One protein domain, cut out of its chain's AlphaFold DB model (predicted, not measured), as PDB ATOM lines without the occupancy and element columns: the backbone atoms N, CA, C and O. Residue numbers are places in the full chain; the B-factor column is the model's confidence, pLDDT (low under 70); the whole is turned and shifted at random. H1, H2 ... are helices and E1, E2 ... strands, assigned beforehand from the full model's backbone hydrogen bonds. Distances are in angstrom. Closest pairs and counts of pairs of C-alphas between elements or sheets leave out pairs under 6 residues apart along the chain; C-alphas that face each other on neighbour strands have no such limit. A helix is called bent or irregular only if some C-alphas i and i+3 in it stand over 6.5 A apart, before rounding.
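Overview. This is residues 2 to 46 of the 88 residues of an uncharacterized protein of Candidatus Altiarchaeales archaeon (UniProt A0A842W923). Two small two-stranded ladders, E1 with E4 and E2 with E3, form the arms of a flat, open V, and the short helix H1 sits at the far end of the E2 and E3 arm. The links from E1 to E2 and from E3 to E4 make the corner of the V. The printed part has 45 residues, with E1, E2, H1, E3 and E4 in that order; both sheets are antiparallel, and the class is mixed, helices and strands, with under half of the residues in named elements. It is only just loose, close to compact, with a radius of gyration of the C-alphas of 11.4 A and spans of 32 by 21 by 10 A.

Arrangement. E1, residues 3 to 6, is the antiparallel neighbour of E4, residues 40 to 43, at 145 degrees; N 4 and O 42 are 2.8 A apart and N 40 and O 6 are 2.9 A apart, within hydrogen-bond range. E2, residues 11 to 13, is the antiparallel neighbour of E3, residues 31 to 33, at 161 degrees, with N 12 and O 32 within hydrogen-bond range at 2.8 A. Between the two sheets, the closest C-alphas of E1 and E2 are those of Val 6 and Leu 12, 7.5 A apart. E2 and E4 are apart. H1, residues 16 to 23, follows E2 by a tight link of 2 residues and is apart from E1 and E4; 3 of its 4 O i to N i+4 pairs are within hydrogen-bond range.

Along the chain. E1 begins at C-alpha 3, (182.127, 314.955, 292.544), and spans 9.5 A. E2 spans 7.1 A. H1 spans 9.8 A from C-alpha 16 at (179.999, 327.177, 278.944). It is neither bent nor irregular, but only just: C-alphas 20 and 23 are 6.5 A apart. E3 spans 6.9 A. E4 spans 10.1 A and ends at C-alpha 43, (178.251, 315.994, 290.126).

Size, cuts and confidence. The two C-alphas farthest apart are those of Lys 21 and Pro 37, 33.0 A. The printed part has no cut, and no link is long. The mean pLDDT of the printed part is 83.1; residues 17, 21 and 46 are under 70.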
ATOM      1  N   PRO A   2     182.237 310.871 289.908       71.06
ATOM      2  CA  PRO A   2     183.139 311.881 290.462       71.06
ATOM      3  C   PRO A   2     182.352 313.127 290.887       71.06
ATOM      4  O   PRO A   2     181.353 313.477 290.257       71.06
ATOM      5  N   LYS A   3     182.779 313.770 291.976       77.81
ATOM      6  CA  LYS A   3     182.127 314.955 292.544       77.81
ATOM      7  C   LYS A   3     183.107 316.123 292.577       77.81
ATOM      8  O   LYS A   3     184.283 315.918 292.867       77.81
ATOM      9  N   ILE A   4     182.607 317.326 292.324       85.56
ATOM     10  CA  ILE A   4     183.316 318.583 292.578       85.56
ATOM     11  C   ILE A   4     182.862 319.084 293.946       85.56
ATOM     12  O   ILE A   4     181.662 319.107 294.223       85.56
ATOM     13  N   VAL A   5     183.809 319.461 294.802       88.00
ATOM     14  CA  VAL A   5     183.510 320.142 296.065       88.00
ATOM     15  C   VAL A   5     183.510 321.645 295.803       88.00
ATOM     16  O   VAL A   5     184.468 322.170 295.241       88.00
ATOM     17  N   VAL A   6     182.425 322.314 296.177       88.56
ATOM     18  CA  VAL A   6     182.311 323.771 296.204       88.56
ATOM     19  C   VAL A   6     182.360 324.191 297.658       88.56
ATOM     20  O   VAL A   6     181.386 324.011 298.393       88.56
ATOM     21  N   GLU A   7     183.509 324.703 298.075       92.31
ATOM     22  CA  GLU A   7     183.709 325.131 299.455       92.31
ATOM     23  C   GLU A   7     182.762 326.279 299.824       92.31
ATOM     24  O   GLU A   7     182.318 327.043 298.957       92.31
ATOM     25  N   SER A   8     182.436 326.396 301.110       93.25
ATOM     26  CA  SER A   8     181.685 327.543 301.634       93.25
ATOM     27  C   SER A   8     182.327 328.870 301.196       93.25
ATOM     28  O   SER A   8     183.511 329.112 301.428       93.25
ATOM     29  N   GLY A   9     181.541 329.757 300.581       90.81
ATOM     30  CA  GLY A   9     181.991 331.063 300.089       90.81
ATOM     31  C   GLY A   9     182.683 331.043 298.721       90.81
ATOM     32  O   GLY A   9     183.049 332.103 298.210       90.81
ATOM     33  N   MET A  10     182.850 329.873 298.097       91.50
ATOM     34  CA  MET A  10     183.482 329.751 296.786       91.50
ATOM     35  C   MET A  10     182.492 330.024 295.645       91.50
ATOM     36  O   MET A  10     181.312 329.674 295.715       91.50
ATOM     37  N   VAL A  11     182.999 330.603 294.552       88.50
ATOM     38  CA  VAL A  11     182.295 330.743 293.270       88.50
ATOM     39  C   VAL A  11     183.037 329.951 292.196       88.50
ATOM     40  O   VAL A  11     184.262 330.011 292.105       88.50
ATOM     41  N   LEU A  12     182.294 329.217 291.368       88.06
ATOM     42  CA  LEU A  12     182.804 328.375 290.287       88.06
ATOM     43  C   LEU A  12     182.020 328.620 288.994       88.06
ATOM     44  O   LEU A  12     180.802 328.794 289.014       88.06
ATOM     45  N   ASN A  13     182.712 328.566 287.855       86.88
ATOM     46  CA  ASN A  13     182.073 328.416 286.549       86.88
ATOM     47  C   ASN A  13     181.934 326.915 286.236       86.88
ATOM     48  O   ASN A  13     182.923 326.183 286.268       86.88
ATOM     49  N   LEU A  14     180.716 326.461 285.929       82.62
ATOM     50  CA  LEU A  14     180.406 325.070 285.568       82.62
ATOM     51  C   LEU A  14     180.579 324.763 284.066       82.62
ATOM     52  O   LEU A  14     180.279 323.655 283.624       82.62
ATOM     53  N   GLY A  15     181.118 325.716 283.303       77.62
ATOM     54  CA  GLY A  15     181.668 325.545 281.962       77.62
ATOM     55  C   GLY A  15     180.666 325.778 280.834       77.62
ATOM     56  O   GLY A  15     179.720 325.011 280.656       77.62
ATOM     57  N   GLY A  16     180.931 326.778 279.993       75.00
ATOM     58  CA  GLY A  16     179.999 327.177 278.944       75.00
ATOM     59  C   GLY A  16     179.788 326.194 277.792       75.00
ATOM     60  O   GLY A  16     178.671 326.027 277.309       75.00
ATOM     61  N   PHE A  17     180.804 325.411 277.414       67.69
ATOM     62  CA  PHE A  17     180.647 324.393 276.363       67.69
ATOM     63  C   PHE A  17     179.544 323.369 276.691       67.69
ATOM     64  O   PHE A  17     178.782 322.951 275.816       67.69
ATOM     65  N   ILE A  18     179.442 322.965 277.962       72.06
ATOM     66  CA  ILE A  18     178.432 322.000 278.415       72.06
ATOM     67  C   ILE A  18     177.040 322.618 278.285       72.06
ATOM     68  O   ILE A  18     176.119 321.970 277.781       72.06
ATOM     69  N   VAL A  19     176.908 323.873 278.705       74.50
ATOM     70  CA  VAL A  19     175.670 324.654 278.672       74.50
ATOM     71  C   VAL A  19     175.181 324.819 277.230       74.50
ATOM     72  O   VAL A  19     174.036 324.472 276.934       74.50
ATOM     73  N   GLU A  20     176.061 325.235 276.318       71.38
ATOM     74  CA  GLU A  20     175.719 325.489 274.916       71.38
ATOM     75  C   GLU A  20     175.408 324.215 274.121       71.38
ATOM     76  O   GLU A  20     174.441 324.168 273.356       71.38
ATOM     77  N   LYS A  21     176.249 323.179 274.245       69.56
ATOM     78  CA  LYS A  21     176.215 322.029 273.326       69.56
ATOM     79  C   LYS A  21     175.476 320.821 273.879       69.56
ATOM     80  O   LYS A  21     174.868 320.092 273.098       69.56
ATOM     81  N   LYS A  22     175.520 320.591 275.196       72.94
ATOM     82  CA  LYS A  22     174.882 319.422 275.824       72.94
ATOM     83  C   LYS A  22     173.550 319.762 276.481       72.94
ATOM     84  O   LYS A  22     172.557 319.106 276.187       72.94
ATOM     85  N   ALA A  23     173.531 320.758 277.365       75.56
ATOM     86  CA  ALA A  23     172.371 321.050 278.206       75.56
ATOM     87  C   ALA A  23     171.348 321.996 277.549       75.56
ATOM     88  O   ALA A  23     170.192 321.998 277.964       75.56
ATOM     89  N   LYS A  24     171.750 322.760 276.519       82.31
ATOM     90  CA  LYS A  24     170.908 323.722 275.778       82.31
ATOM     91  C   LYS A  24     170.139 324.676 276.701       82.31
ATOM     92  O   LYS A  24     168.939 324.895 276.537       82.31
ATOM     93  N   LEU A  25     170.828 325.214 277.702       81.94
ATOM     94  CA  LEU A  25     170.248 326.184 278.629       81.94
ATOM     95  C   LEU A  25     170.139 327.565 277.953       81.94
ATOM     96  O   LEU A  25     170.837 327.819 276.971       81.94
ATOM     97  N   PRO A  26     169.296 328.486 278.459       86.06
ATOM     98  CA  PRO A  26     169.124 329.822 277.878       86.06
ATOM     99  C   PRO A  26     170.298 330.780 278.175       86.06
ATOM    100  O   PRO A  26     170.123 331.995 278.204       86.06
ATOM    101  N   CYS A  27     171.490 330.248 278.433       82.31
ATOM    102  CA  CYS A  27     172.702 330.998 278.727       82.31
ATOM    103  C   CYS A  27     173.916 330.312 278.092       82.31
ATOM    104  O   CYS A  27     173.826 329.171 277.645       82.31
ATOM    105  N   VAL A  28     175.043 331.022 278.033       81.06
ATOM    106  CA  VAL A  28     176.311 330.487 277.504       81.06
ATOM    107  C   VAL A  28     177.190 329.894 278.593       81.06
ATOM    108  O   VAL A  28     177.937 328.978 278.313       81.06
ATOM    109  N   ASP A  29     177.047 330.346 279.840       84.25
ATOM    110  CA  ASP A  29     177.770 329.853 281.010       84.25
ATOM    111  C   ASP A  29     176.818 329.743 282.205       84.25
ATOM    112  O   ASP A  29     175.801 330.440 282.287       84.25
ATOM    113  N   VAL A  30     177.172 328.879 283.158       83.38
ATOM    114  CA  VAL A  30     176.502 328.767 284.459       83.38
ATOM    115  C   VAL A  30     177.539 329.008 285.545       83.38
ATOM    116  O   VAL A  30     178.498 328.249 285.684       83.38
ATOM    117  N   ILE A  31     177.330 330.064 286.324       88.19
ATOM    118  CA  ILE A  31     178.168 330.423 287.466       88.19
ATOM    119  C   ILE A  31     177.394 330.075 288.734       88.19
ATOM    120  O   ILE A  31     176.248 330.493 288.898       88.19
ATOM    121  N   VAL A  32     178.019 329.313 289.628       87.44
ATOM    122  CA  VAL A  32     177.449 328.934 290.924       87.44
ATOM    123  C   VAL A  32     178.322 329.466 292.046       87.44
ATOM    124  O   VAL A  32     179.542 329.332 292.011       87.44
ATOM    125  N   GLY A  33     177.692 330.070 293.045       91.00
ATOM    126  CA  GLY A  33     178.321 330.400 294.318       91.00
ATOM    127  C   GLY A  33     177.717 329.539 295.414       91.00
ATOM    128  O   GLY A  33     176.510 329.298 295.386       91.00
ATOM    129  N   ASN A  34     178.536 329.086 296.361       94.44
ATOM    130  CA  ASN A  34     178.052 328.435 297.572       94.44
ATOM    131  C   ASN A  34     177.957 329.464 298.717       94.44
ATOM    132  O   ASN A  34     178.987 329.813 299.294       94.44
ATOM    133  N   PRO A  35     176.755 329.974 299.052       91.81
ATOM    134  CA  PRO A  35     176.577 330.892 300.173       91.81
ATOM    135  C   PRO A  35     176.412 330.166 301.517       91.81
ATOM    136  O   PRO A  35     176.238 330.828 302.538       91.81
ATOM    137  N   LEU A  36     176.365 328.829 301.514       94.25
ATOM    138  CA  LEU A  36     176.128 328.031 302.709       94.25
ATOM    139  C   LEU A  36     177.409 327.931 303.544       94.25
ATOM    140  O   LEU A  36     178.499 327.988 302.975       94.25
ATOM    141  N   PRO A  37     177.286 327.766 304.874       87.00
ATOM    142  CA  PRO A  37     178.443 327.630 305.753       87.00
ATOM    143  C   PRO A  37     179.167 326.280 305.607       87.00
ATOM    144  O   PRO A  37     180.281 326.132 306.105       87.00
ATOM    145  N   GLU A  38     178.560 325.303 304.933       93.69
ATOM    146  CA  GLU A  38     179.140 323.997 304.625       93.69
ATOM    147  C   GLU A  38     179.498 323.808 303.142       93.69
ATOM    148  O   GLU A  38     178.909 324.407 302.239       93.69
ATOM    149  N   ASP A  39     180.444 322.904 302.883       93.31
ATOM    150  CA  ASP A  39     180.851 322.529 301.530       93.31
ATOM    151  C   ASP A  39     179.757 321.737 300.802       93.31
ATOM    152  O   ASP A  39     179.185 320.775 301.328       93.31
ATOM    153  N   MET A  40     179.533 322.069 299.531       89.88
ATOM    154  CA  MET A  40     178.584 321.366 298.672       89.88
ATOM    155  C   MET A  40     179.287 320.428 297.692       89.88
ATOM    156  O   MET A  40     180.288 320.777 297.075       89.88
ATOM    157  N   LYS A  41     178.724 319.233 297.485       88.12
ATOM    158  CA  LYS A  41     179.216 318.268 296.487       88.12
ATOM    159  C   LYS A  41     178.319 318.268 295.255       88.12
ATOM    160  O   LYS A  41     177.188 317.792 295.317       88.12
ATOM    161  N   LEU A  42     178.846 318.734 294.128       83.38
ATOM    162  CA  LEU A  42     178.181 318.704 292.824       83.38
ATOM    163  C   LEU A  42     178.652 317.501 292.005       83.38
ATOM    164  O   LEU A  42     179.778 317.036 292.172       83.38
ATOM    165  N   ASP A  43     177.808 316.985 291.112       80.25
ATOM    166  CA  ASP A  43     178.251 315.994 290.126       80.25
ATOM    167  C   ASP A  43     179.259 316.613 289.160       80.25
ATOM    168  O   ASP A  43     178.987 317.633 288.528       80.25
ATOM    169  N   ALA A  44     180.436 315.992 289.046       73.94
ATOM    170  CA  ALA A  44     181.404 316.393 288.043       73.94
ATOM    171  C   ALA A  44     180.882 315.978 286.658       73.94
ATOM    172  O   ALA A  44     180.345 314.872 286.514       73.94
ATOM    173  N   PRO A  45     181.054 316.813 285.621       71.56
ATOM    174  CA  PRO A  45     180.700 316.415 284.271       71.56
ATOM    175  C   PRO A  45     181.524 315.193 283.862       71.56
ATOM    176  O   PRO A  45     182.754 315.216 283.858       71.56
ATOM    177  N   VAL A  46     180.829 314.106 283.527       67.88
ATOM    178  CA  VAL A  46     181.450 312.863 283.065       67.88
ATOM    179  C   VAL A  46     181.507 312.889 281.538       67.88
ATOM    180  O   VAL A  46     180.483 313.032 280.864       67.88
TER     181      VAL A  46